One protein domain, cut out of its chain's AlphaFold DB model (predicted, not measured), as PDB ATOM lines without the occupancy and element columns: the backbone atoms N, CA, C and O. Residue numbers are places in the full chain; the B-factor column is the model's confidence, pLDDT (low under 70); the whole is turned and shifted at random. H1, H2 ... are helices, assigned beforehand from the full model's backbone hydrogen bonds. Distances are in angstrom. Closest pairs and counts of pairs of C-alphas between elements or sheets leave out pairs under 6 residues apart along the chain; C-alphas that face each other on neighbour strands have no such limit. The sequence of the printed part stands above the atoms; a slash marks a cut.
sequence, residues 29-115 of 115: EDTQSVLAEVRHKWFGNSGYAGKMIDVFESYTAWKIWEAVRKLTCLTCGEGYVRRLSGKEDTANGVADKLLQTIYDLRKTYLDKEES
ATOM      1  N   GLU A  29      86.785 134.445  35.201       47.50
ATOM      2  CA  GLU A  29      85.675 135.132  34.534       47.50
ATOM      3  C   GLU A  29      84.374 135.136  35.361       47.50
ATOM      4  O   GLU A  29      83.709 136.170  35.428       47.50
ATOM      5  N   ASP A  30      84.072 134.065  36.107       48.72
ATOM      6  CA  ASP A  30      82.807 133.930  36.860       48.72
ATOM      7  C   ASP A  30      82.654 134.947  37.997       48.72
ATOM      8  O   ASP A  30      81.555 135.250  38.460       48.72
ATOM      9  N   THR A  31      83.762 135.517  38.472       49.19
ATOM     10  CA  THR A  31      83.711 136.514  39.551       49.19
ATOM     11  C   THR A  31      83.381 137.921  39.061       49.19
ATOM     12  O   THR A  31      83.001 138.764  39.877       49.19
ATOM     13  N   GLN A  32      83.522 138.192  37.757       55.28
ATOM     14  CA  GLN A  32      83.285 139.516  37.173       55.28
ATOM     15  C   GLN A  32      81.924 139.649  36.478       55.28
ATOM     16  O   GLN A  32      81.482 140.780  36.276       55.28
ATOM     17  N   SER A  33      81.250 138.542  36.149       70.00
ATOM     18  CA  SER A  33      80.016 138.544  35.346       70.00
ATOM     19  C   SER A  33      78.761 138.952  36.125       70.00
ATOM     20  O   SER A  33      77.911 139.656  35.591       70.00
ATOM     21  N   VAL A  34      78.660 138.579  37.403       85.19
ATOM     22  CA  VAL A  34      77.422 138.686  38.203       85.19
ATOM     23  C   VAL A  34      76.817 140.099  38.257       85.19
ATOM     24  O   VAL A  34      75.602 140.264  38.196       85.19
ATOM     25  N   LEU A  35      77.657 141.130  38.371       90.12
ATOM     26  CA  LEU A  35      77.235 142.540  38.372       90.12
ATOM     27  C   LEU A  35      77.760 143.290  37.137       90.12
ATOM     28  O   LEU A  35      77.956 144.507  37.184       90.12
ATOM     29  N   ALA A  36      78.067 142.575  36.051       89.56
ATOM     30  CA  ALA A  36      78.631 143.179  34.847       89.56
ATOM     31  C   ALA A  36      77.651 144.155  34.190       89.56
ATOM     32  O   ALA A  36      78.068 145.232  33.770       89.56
ATOM     33  N   GLU A  37      76.361 143.815  34.159       91.00
ATOM     34  CA  GLU A  37      75.325 144.643  33.542       91.00
ATOM     35  C   GLU A  37      75.209 146.007  34.233       91.00
ATOM     36  O   GLU A  37      75.384 147.050  33.598       91.00
ATOM     37  N   VAL A  38      75.002 146.020  35.554       93.38
ATOM     38  CA  VAL A  38      74.917 147.280  36.301       93.38
ATOM     39  C   VAL A  38      76.239 148.049  36.262       93.38
ATOM     40  O   VAL A  38      76.242 149.275  36.139       93.38
ATOM     41  N   ARG A  39      77.385 147.357  36.297       91.94
ATOM     42  CA  ARG A  39      78.693 148.012  36.174       91.94
ATOM     43  C   ARG A  39      78.815 148.726  34.834       91.94
ATOM     44  O   ARG A  39      79.220 149.885  34.800       91.94
ATOM     45  N   HIS A  40      78.449 148.055  33.749       91.56
ATOM     46  CA  HIS A  40      78.501 148.608  32.403       91.56
ATOM     47  C   HIS A  40      77.574 149.814  32.247       91.56
ATOM     48  O   HIS A  40      78.006 150.858  31.760       91.56
ATOM     49  N   LYS A  41      76.342 149.719  32.756       93.06
ATOM     50  CA  LYS A  41      75.361 150.814  32.738       93.06
ATOM     51  C   LYS A  41      75.899 152.113  33.352       93.06
ATOM     52  O   LYS A  41      75.626 153.195  32.832       93.06
ATOM     53  N   TRP A  42      76.634 152.023  34.462       94.94
ATOM     54  CA  TRP A  42      77.064 153.195  35.236       94.94
ATOM     55  C   TRP A  42      78.500 153.654  34.962       94.94
ATOM     56  O   TRP A  42      78.787 154.848  35.078       94.94
ATOM     57  N   PHE A  43      79.388 152.731  34.591       90.94
ATOM     58  CA  PHE A  43      80.833 152.964  34.440       90.94
ATOM     59  C   PHE A  43      81.366 152.660  33.031       90.94
ATOM     60  O   PHE A  43      82.574 152.760  32.806       90.94
ATOM     61  N   GLY A  44      80.488 152.273  32.100       86.81
ATOM     62  CA  GLY A  44      80.818 151.968  30.709       86.81
ATOM     63  C   GLY A  44      81.721 150.746  30.525       86.81
ATOM     64  O   GLY A  44      81.993 149.984  31.451       86.81
ATOM     65  N   ASN A  45      82.183 150.554  29.284       75.94
ATOM     66  CA  ASN A  45      83.055 149.434  28.901       75.94
ATOM     67  C   ASN A  45      84.549 149.717  29.108       75.94
ATOM     68  O   ASN A  45      85.326 148.786  29.285       75.94
ATOM     69  N   SER A  46      84.970 150.982  29.045       64.12
ATOM     70  CA  SER A  46      86.391 151.344  28.966       64.12
ATOM     71  C   SER A  46      86.971 151.917  30.258       64.12
ATOM     72  O   SER A  46      88.157 152.212  30.292       64.12
ATOM     73  N   GLY A  47      86.182 152.095  31.325       57.62
ATOM     74  CA  GLY A  47      86.655 152.721  32.569       57.62
ATOM     75  C   GLY A  47      86.979 154.219  32.454       57.62
ATOM     76  O   GLY A  47      87.398 154.820  33.439       57.62
ATOM     77  N   TYR A  48      86.755 154.819  31.278       58.66
ATOM     78  CA  TYR A  48      86.957 156.245  30.983       58.66
ATOM     79  C   TYR A  48      85.675 156.957  30.529       58.66
ATOM     80  O   TYR A  48      85.715 158.135  30.197       58.66
ATOM     81  N   ALA A  49      84.546 156.250  30.478       72.00
ATOM     82  CA  ALA A  49      83.265 156.793  30.042       72.00
ATOM     83  C   ALA A  49      82.137 156.172  30.869       72.00
ATOM     84  O   ALA A  49      82.131 154.961  31.062       72.00
ATOM     85  N   GLY A  50      81.185 156.974  31.344       85.81
ATOM     86  CA  GLY A  50      80.028 156.494  32.098       85.81
ATOM     87  C   GLY A  50      79.492 157.545  33.062       85.81
ATOM     88  O   GLY A  50      80.236 158.412  33.513       85.81
ATOM     89  N   LYS A  51      78.214 157.419  33.435       92.81
ATOM     90  CA  LYS A  51      77.498 158.401  34.267       92.81
ATOM     91  C   LYS A  51      78.250 158.771  35.544       92.81
ATOM     92  O   LYS A  51      78.246 159.925  35.952       92.81
ATOM     93  N   MET A  52      78.899 157.798  36.183       93.88
ATOM     94  CA  MET A  52      79.640 158.041  37.424       93.88
ATOM     95  C   MET A  52      80.934 158.832  37.204       93.88
ATOM     96  O   MET A  52      81.333 159.574  38.092       93.88
ATOM     97  N   ILE A  53      81.568 158.696  36.038       91.75
ATOM     98  CA  ILE A  53      82.782 159.440  35.670       91.75
ATOM     99  C   ILE A  53      82.425 160.880  35.256       91.75
ATOM    100  O   ILE A  53      83.228 161.786  35.438       91.75
ATOM    101  N   ASP A  54      81.191 161.124  34.799       91.19
ATOM    102  CA  ASP A  54      80.713 162.478  34.477       91.19
ATOM    103  C   ASP A  54      80.540 163.370  35.721       91.19
ATOM    104  O   ASP A  54      80.481 164.593  35.608       91.19
ATOM    105  N   VAL A  55      80.410 162.774  36.914       94.12
ATOM    106  CA  VAL A  55      80.133 163.504  38.170       94.12
ATOM    107  C   VAL A  55      81.169 163.268  39.276       94.12
ATOM    108  O   VAL A  55      81.169 163.977  40.290       94.12
ATOM    109  N   PHE A  56      82.073 162.304  39.087       93.50
ATOM    110  CA  PHE A  56      83.201 162.020  39.970       93.50
ATOM    111  C   PHE A  56      84.487 161.832  39.166       93.50
ATOM    112  O   PHE A  56      84.480 161.266  38.081       93.50
ATOM    113  N   GLU A  57      85.620 162.201  39.763       92.19
ATOM    114  CA  GLU A  57      86.938 161.822  39.249       92.19
ATOM    115  C   GLU A  57      87.047 160.289  39.115       92.19
ATOM    116  O   GLU A  57      86.578 159.552  39.988       92.19
ATOM    117  N   SER A  58      87.711 159.795  38.066       89.38
ATOM    118  CA  SER A  58      87.783 158.367  37.724       89.38
ATOM    119  C   SER A  58      88.216 157.467  38.886       89.38
ATOM    120  O   SER A  58      87.640 156.398  39.095       89.38
ATOM    121  N   TYR A  59      89.200 157.895  39.686       89.94
ATOM    122  CA  TYR A  59      89.651 157.123  40.847       89.94
ATOM    123  C   TYR A  59      88.587 157.054  41.953       89.94
ATOM    124  O   TYR A  59      88.381 156.007  42.575       89.94
ATOM    125  N   THR A  60      87.862 158.151  42.162       92.94
ATOM    126  CA  THR A  60      86.745 158.219  43.110       92.94
ATOM    127  C   THR A  60      85.564 157.375  42.625       92.94
ATOM    128  O   THR A  60      85.025 156.590  43.405       92.94
ATOM    129  N   ALA A  61      85.225 157.435  41.334       92.81
ATOM    130  CA  ALA A  61      84.210 156.579  40.720       92.81
ATOM    131  C   ALA A  61      84.536 155.085  40.921       92.81
ATOM    132  O   ALA A  61      83.678 154.309  41.347       92.81
ATOM    133  N   TRP A  62      85.794 154.680  40.720       91.06
ATOM    134  CA  TRP A  62      86.232 153.304  40.977       91.06
ATOM    135  C   TRP A  62      86.083 152.891  42.453       91.06
ATOM    136  O   TRP A  62      85.598 151.795  42.743       91.06
ATOM    137  N   LYS A  63      86.436 153.767  43.404       93.94
ATOM    138  CA  LYS A  63      86.227 153.498  44.840       93.94
ATOM    139  C   LYS A  63      84.751 153.335  45.189       93.94
ATOM    140  O   LYS A  63      84.407 152.451  45.975       93.94
ATOM    141  N   ILE A  64      83.890 154.164  44.601       95.50
ATOM    142  CA  ILE A  64      82.439 154.066  44.774       95.50
ATOM    143  C   ILE A  64      81.941 152.713  44.265       95.50
ATOM    144  O   ILE A  64      81.195 152.045  44.978       95.50
ATOM    145  N   TRP A  65      82.394 152.269  43.091       93.94
ATOM    146  CA  TRP A  65      82.049 150.945  42.575       93.94
ATOM    147  C   TRP A  65      82.419 149.826  43.555       93.94
ATOM    148  O   TRP A  65      81.578 148.989  43.879       93.94
ATOM    149  N   GLU A  66      83.645 149.821  44.083       92.44
ATOM    150  CA  GLU A  66      84.069 148.801  45.049       92.44
ATOM    151  C   GLU A  66      83.239 148.823  46.341       92.44
ATOM    152  O   GLU A  66      82.948 147.764  46.909       92.44
ATOM    153  N   ALA A  67      82.823 150.005  46.801       95.38
ATOM    154  CA  ALA A  67      81.943 150.144  47.956       95.38
ATOM    155  C   ALA A  67      80.531 149.611  47.662       95.38
ATOM    156  O   ALA A  67      80.024 148.773  48.411       95.38
ATOM    157  N   VAL A  68      79.924 150.027  46.546       95.75
ATOM    158  CA  VAL A  68      78.599 149.561  46.106       95.75
ATOM    159  C   VAL A  68      78.592 148.054  45.905       95.75
ATOM    160  O   VAL A  68      77.667 147.385  46.360       95.75
ATOM    161  N   ARG A  69      79.632 147.488  45.288       93.50
ATOM    162  CA  ARG A  69      79.767 146.042  45.086       93.50
ATOM    163  C   ARG A  69      79.693 145.287  46.411       93.50
ATOM    164  O   ARG A  69      78.962 144.305  46.518       93.50
ATOM    165  N   LYS A  70      80.413 145.756  47.437       93.19
ATOM    166  CA  LYS A  70      80.386 145.155  48.781       93.19
ATOM    167  C   LYS A  70      79.029 145.333  49.458       93.19
ATOM    168  O   LYS A  70      78.488 144.361  49.975       93.19
ATOM    169  N   LEU A  71      78.463 146.538  49.416       96.12
ATOM    170  CA  LEU A  71      77.146 146.823  49.994       96.12
ATOM    171  C   LEU A  71      76.042 145.989  49.346       96.12
ATOM    172  O   LEU A  71      75.179 145.476  50.049       96.12
ATOM    173  N   THR A  72      76.101 145.789  48.030       95.75
ATOM    174  CA  THR A  72      75.163 144.938  47.289       95.75
ATOM    175  C   THR A  72      75.217 143.501  47.796       95.75
ATOM    176  O   THR A  72      74.171 142.924  48.081       95.75
ATOM    177  N   CYS A  73      76.423 142.947  47.985       93.12
ATOM    178  CA  CYS A  73      76.594 141.612  48.563       93.12
ATOM    179  C   CYS A  73      75.927 141.523  49.939       93.12
ATOM    180  O   CYS A  73      75.064 140.672  50.146       93.12
ATOM    181  N   LEU A  74      76.270 142.450  50.839       95.38
ATOM    182  CA  LEU A  74      75.750 142.467  52.207       95.38
ATOM    183  C   LEU A  74      74.226 142.639  52.246       95.38
ATOM    184  O   LEU A  74      73.552 141.967  53.020       95.38
ATOM    185  N   THR A  75      73.676 143.488  51.377       95.44
ATOM    186  CA  THR A  75      72.227 143.717  51.259       95.44
ATOM    187  C   THR A  75      71.498 142.461  50.784       95.44
ATOM    188  O   THR A  75      70.397 142.174  51.240       95.44
ATOM    189  N   CYS A  76      72.128 141.673  49.912       92.69
ATOM    190  CA  CYS A  76      71.596 140.390  49.453       92.69
ATOM    191  C   CYS A  76      71.846 139.234  50.444       92.69
ATOM    192  O   CYS A  76      71.562 138.083  50.115       92.69
ATOM    193  N   GLY A  77      72.386 139.514  51.638       92.94
ATOM    194  CA  GLY A  77      72.684 138.507  52.659       92.94
ATOM    195  C   GLY A  77      73.937 137.673  52.379       92.94
ATOM    196  O   GLY A  77      74.113 136.617  52.981       92.94
ATOM    197  N   GLU A  78      74.817 138.125  51.483       91.81
ATOM    198  CA  GLU A  78      76.004 137.385  51.056       91.81
ATOM    199  C   GLU A  78      77.308 138.113  51.403       91.81
ATOM    200  O   GLU A  78      77.420 139.335  51.349       91.81
ATOM    201  N   GLY A  79      78.360 137.346  51.696       86.38
ATOM    202  CA  GLY A  79      79.691 137.903  51.978       86.38
ATOM    203  C   GLY A  79      80.536 138.198  50.732       86.38
ATOM    204  O   GLY A  79      81.528 138.920  50.813       86.38
ATOM    205  N   TYR A  80      80.181 137.627  49.576       85.00
ATOM    206  CA  TYR A  80      81.002 137.686  48.365       85.00
ATOM    207  C   TYR A  80      80.143 137.741  47.105       85.00
ATOM    208  O   TYR A  80      79.171 136.999  46.999       85.00
ATOM    209  N   VAL A  81      80.583 138.514  46.104       85.75
ATOM    210  CA  VAL A  81      79.833 138.721  44.850       85.75
ATOM    211  C   VAL A  81      79.537 137.412  44.113       85.75
ATOM    212  O   VAL A  81      78.458 137.244  43.569       85.75
ATOM    213  N   ARG A  82      80.447 136.431  44.188       83.06
ATOM    214  CA  ARG A  82      80.264 135.100  43.587       83.06
ATOM    215  C   ARG A  82      79.063 134.330  44.141       83.06
ATOM    216  O   ARG A  82      78.530 133.468  43.464       83.06
ATOM    217  N   ARG A  83      78.644 134.618  45.379       85.81
ATOM    218  CA  ARG A  83      77.476 133.975  46.000       85.81
ATOM    219  C   ARG A  83      76.151 134.601  45.560       85.81
ATOM    220  O   ARG A  83      75.093 134.137  45.964       85.81
ATOM    221  N   LEU A  84      76.219 135.643  44.735       87.62
ATOM    222  CA  LEU A  84      75.061 136.232  44.078       87.62
ATOM    223  C   LEU A  84      74.805 135.600  42.700       87.62
ATOM    224  O   LEU A  84      73.877 136.025  42.021       87.62
ATOM    225  N   SER A  85      75.599 134.604  42.280       85.62
ATOM    226  CA  SER A  85      75.299 133.836  41.068       85.62
ATOM    227  C   SER A  85      73.960 133.103  41.217       85.62
ATOM    228  O   SER A  85      73.665 132.553  42.282       85.62
ATOM    229  N   GLY A  86      73.126 133.154  40.181       84.81
ATOM    230  CA  GLY A  86      71.723 132.735  40.207       84.81
ATOM    231  C   GLY A  86      70.771 133.738  40.877       84.81
ATOM    232  O   GLY A  86      69.581 133.455  41.010       84.81
ATOM    233  N   LYS A  87      71.274 134.890  41.342       88.38
ATOM    234  CA  LYS A  87      70.505 136.001  41.934       88.38
ATOM    235  C   LYS A  87      70.808 137.329  41.224       88.38
ATOM    236  O   LYS A  87      70.629 138.397  41.816       88.38
ATOM    237  N   GLU A  88      71.287 137.270  39.983       89.81
ATOM    238  CA  GLU A  88      71.811 138.405  39.224       89.81
ATOM    239  C   GLU A  88      70.778 139.526  39.117       89.81
ATOM    240  O   GLU A  88      71.106 140.661  39.440       89.81
ATOM    241  N   ASP A  89      69.525 139.230  38.767       91.62
ATOM    242  CA  ASP A  89      68.477 140.250  38.604       91.62
ATOM    243  C   ASP A  89      68.251 141.061  39.888       91.62
ATOM    244  O   ASP A  89      68.196 142.294  39.880       91.62
ATOM    245  N   THR A  90      68.172 140.369  41.029       93.19
ATOM    246  CA  THR A  90      67.971 141.020  42.332       93.19
ATOM    247  C   THR A  90      69.210 141.818  42.732       93.19
ATOM    248  O   THR A  90      69.098 142.960  43.177       93.19
ATOM    249  N   ALA A  91      70.398 141.241  42.543       94.94
ATOM    250  CA  ALA A  91      71.660 141.879  42.892       94.94
ATOM    251  C   ALA A  91      71.942 143.123  42.030       94.94
ATOM    252  O   ALA A  91      72.313 144.169  42.568       94.94
ATOM    253  N   ASN A  92      71.708 143.048  40.716       95.19
ATOM    254  CA  ASN A  92      71.808 144.188  39.806       95.19
ATOM    255  C   ASN A  92      70.787 145.268  40.183       95.19
ATOM    256  O   ASN A  92      71.161 146.434  40.265       95.19
ATOM    257  N   GLY A  93      69.544 144.903  40.517       97.00
ATOM    258  CA  GLY A  93      68.530 145.858  40.975       97.00
ATOM    259  C   GLY A  93      68.900 146.588  42.275       97.00
ATOM    260  O   GLY A  93      68.636 147.784  42.412       97.00
ATOM    261  N   VAL A  94      69.540 145.902  43.227       97.00
ATOM    262  CA  VAL A  94      70.068 146.531  44.452       97.00
ATOM    263  C   VAL A  94      71.211 147.492  44.120       97.00
ATOM    264  O   VAL A  94      71.176 148.650  44.540       97.00
ATOM    265  N   ALA A  95      72.201 147.037  43.351       96.75
ATOM    266  CA  ALA A  95      73.339 147.860  42.951       96.75
ATOM    267  C   ALA A  95      72.902 149.108  42.165       96.75
ATOM    268  O   ALA A  95      73.434 150.193  42.391       96.75
ATOM    269  N   ASP A  96      71.904 148.971  41.288       97.69
ATOM    270  CA  ASP A  96      71.376 150.058  40.467       97.69
ATOM    271  C   ASP A  96      70.747 151.159  41.324       97.69
ATOM    272  O   ASP A  96      71.055 152.335  41.147       97.69
ATOM    273  N   LYS A  97      69.937 150.780  42.323       98.31
ATOM    274  CA  LYS A  97      69.335 151.730  43.274       98.31
ATOM    275  C   LYS A  97      70.386 152.464  44.102       98.31
ATOM    276  O   LYS A  97      70.256 153.669  44.329       98.31
ATOM    277  N   LEU A  98      71.423 151.754  44.550       98.12
ATOM    278  CA  LEU A  98      72.531 152.361  45.289       98.12
ATOM    279  C   LEU A  98      73.272 153.388  44.421       98.12
ATOM    280  O   LEU A  98      73.507 154.506  44.872       98.12
ATOM    281  N   LEU A  99      73.597 153.036  43.174       97.69
ATOM    282  CA  LEU A  99      74.297 153.933  42.249       97.69
ATOM    283  C   LEU A  99      73.449 155.140  41.859       97.69
ATOM    284  O   LEU A  99      73.960 156.256  41.900       97.69
ATOM    285  N   GLN A 100      72.163 154.937  41.570       98.06
ATOM    286  CA  GLN A 100      71.219 156.021  41.298       98.06
ATOM    287  C   GLN A 100      71.178 157.018  42.462       98.06
ATOM    288  O   GLN A 100      71.362 158.213  42.256       98.06
ATOM    289  N   THR A 101      71.054 156.520  43.697       98.12
ATOM    290  CA  THR A 101      71.041 157.370  44.899       98.12
ATOM    291  C   THR A 101      72.326 158.194  45.023       98.12
ATOM    292  O   THR A 101      72.275 159.393  45.279       98.12
ATOM    293  N   ILE A 102      73.493 157.570  44.828       97.50
ATOM    294  CA  ILE A 102      74.787 158.266  44.907       97.50
ATOM    295  C   ILE A 102      74.908 159.328  43.805       97.50
ATOM    296  O   ILE A 102      75.381 160.435  44.070       97.50
ATOM    297  N   TYR A 103      74.479 159.005  42.584       96.94
ATOM    298  CA  TYR A 103      74.507 159.917  41.446       96.94
ATOM    299  C   TYR A 103      73.636 161.157  41.689       96.94
ATOM    300  O   TYR A 103      74.118 162.282  41.548       96.94
ATOM    301  N   ASP A 104      72.390 160.960  42.125       97.06
ATOM    302  CA  ASP A 104      71.433 162.047  42.369       97.06
ATOM    303  C   ASP A 104      71.907 162.974  43.497       97.06
ATOM    304  O   ASP A 104      71.837 164.204  43.385       97.06
ATOM    305  N   LEU A 105      72.471 162.398  44.565       96.81
ATOM    306  CA  LEU A 105      73.079 163.166  45.653       96.81
ATOM    307  C   LEU A 105      74.273 163.993  45.167       96.81
ATOM    308  O   LEU A 105      74.420 165.149  45.568       96.81
ATOM    309  N   ARG A 106      75.116 163.434  44.289       95.94
ATOM    310  CA  ARG A 106      76.263 164.165  43.742       95.94
ATOM    311  C   ARG A 106      75.827 165.316  42.849       95.94
ATOM    312  O   ARG A 106      76.380 166.402  42.991       95.94
ATOM    313  N   LYS A 107      74.835 165.106  41.981       94.69
ATOM    314  CA  LYS A 107      74.254 166.176  41.157       94.69
ATOM    315  C   LYS A 107      73.703 167.309  42.017       94.69
ATOM    316  O   LYS A 107      74.125 168.443  41.854       94.69
ATOM    317  N   THR A 108      72.908 166.972  43.032       94.94
ATOM    318  CA  THR A 108      72.372 167.956  43.990       94.94
ATOM    319  C   THR A 108      73.474 168.769  44.685       94.94
ATOM    320  O   THR A 108      73.268 169.930  45.027       94.94
ATOM    321  N   TYR A 109      74.629 168.155  44.955       93.69
ATOM    322  CA  TYR A 109      75.765 168.842  45.564       93.69
ATOM    323  C   TYR A 109      76.474 169.776  44.573       93.69
ATOM    324  O   TYR A 109      76.772 170.907  44.934       93.69
ATOM    325  N   LEU A 110      76.691 169.328  43.332       92.38
ATOM    326  CA  LEU A 110      77.299 170.139  42.270       92.38
ATOM    327  C   LEU A 110      76.446 171.369  41.927       92.38
ATOM    328  O   LEU A 110      76.972 172.473  41.875       92.38
ATOM    329  N   ASP A 111      75.126 171.204  41.810       88.31
ATOM    330  CA  ASP A 111      74.206 172.308  41.497       88.31
ATOM    331  C   ASP A 111      74.234 173.419  42.571       88.31
ATOM    332  O   ASP A 111      73.951 174.584  42.290       88.31
ATOM    333  N   LYS A 112      74.588 173.068  43.816       83.56
ATOM    334  CA  LYS A 112      74.761 174.017  44.928       83.56
ATOM    335  C   LYS A 112      76.134 174.684  44.965       83.56
ATOM    336  O   LYS A 112      76.247 175.729  45.589       83.56
ATOM    337  N   GLU A 113      77.165 174.082  44.373       76.06
ATOM    338  CA  GLU A 113      78.493 174.706  44.251       76.06
ATOM    339  C   GLU A 113      78.528 175.748  43.119       76.06
ATOM    340  O   GLU A 113      79.364 176.647  43.144       76.06
ATOM    341  N   GLU A 114      77.616 175.637  42.150       67.19
ATOM    342  CA  GLU A 114      77.492 176.546  41.003       67.19
ATOM    343  C   GLU A 114      76.487 177.701  41.218       67.19
ATOM    344  O   GLU A 114      76.400 178.589  40.366       67.19
ATOM    345  N   SER A 115      75.744 177.707  42.337       53.81
ATOM    346  CA  SER A 115      74.814 178.785  42.749       53.81
ATOM    347  C   SER A 115      75.456 179.768  43.724       53.81
ATOM    348  O   SER A 115      75.178 180.981  43.591       53.81
TER     349      SER A 115
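This is residues 29 to 115 of the 115 residues of an uncharacterized protein of Lachnoclostridium sp (UniProt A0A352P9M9). Two helices, H3 and the much longer H5, meet as a V at a steep tilt of 44 degrees, the last part of H3 packing on the first part of H5, while H2 runs side by side with that same part of H5. The short helices H1 and H4 sit at the end of the domain where H5 begins; H5 makes the longest axis and runs on past H2 and H3. The printed part has 87 residues with five named helices, in the order H1, H2, H3, H4, H5, and no named strand; its class is all helix. It is compact, with a radius of gyration of the C-alphas of 13.5 A, yet elongated in outline, spanning 46 by 26 by 18 A.

Start at H5, residues 88 to 113, the longest helix. Look at its residues 91 to 99, which alone touch H3, residues 58 to 75; of H3, residues 68 to 75 alone touch H5. The closest C-alphas of this pair, those of Thr 72 and Ala 95, are 5.5 A apart, and the helices run opposite ways. With residues 92 to 99 alone H5 touches H2, residues 36 to 43, at a shallow tilt of 6 degrees, the same way; their closest C-alphas, of Val 38 and Asn 92, are 5.6 A apart. H2 and H3 are close but not clearly touching, Arg 39 and Trp 65 having the closest C-alphas at 7.8 A. Move on to H4, residues 81 to 84, which touches H3, with the C-alphas of Cys 73 and Val 81 closest at 5.7 A. H1, residues 30 to 33, only just touches H4, with 3 pairs of C-alphas within 8 A, the closest those of Thr 31 and Arg 82 at 5.5 A. H1 is apart from H3 and H5, and H2 from H4. In H2 and H3 every O i to N i+4 pair is within hydrogen-bond range, in H5 21 of 22 are, and H1 and H4 are too short for such a pair.

Find C-alpha 88 at (71.811, 138.405, 39.224); from there H5 runs 37.3 A to C-alpha 113 at (78.493, 174.706, 44.251). H3 begins at C-alpha 58, at (87.783, 158.367, 37.724), and is 25.3 A long. H2 measures 10.0 A, H1 5.6 A and H4 5.4 A.

The C-alphas farthest apart, those of Gly 86 and Ser 115, are 46.2 A from each other. The printed part has no cut and ends at the chain's last residue, 115. Look for the one long link at residues 44 to 57, between H2 and H3; the other links are tight. The mean pLDDT of the printed part is 87.8, with residues 29 to 32, 46 to 48 and 114 to 115 under 70.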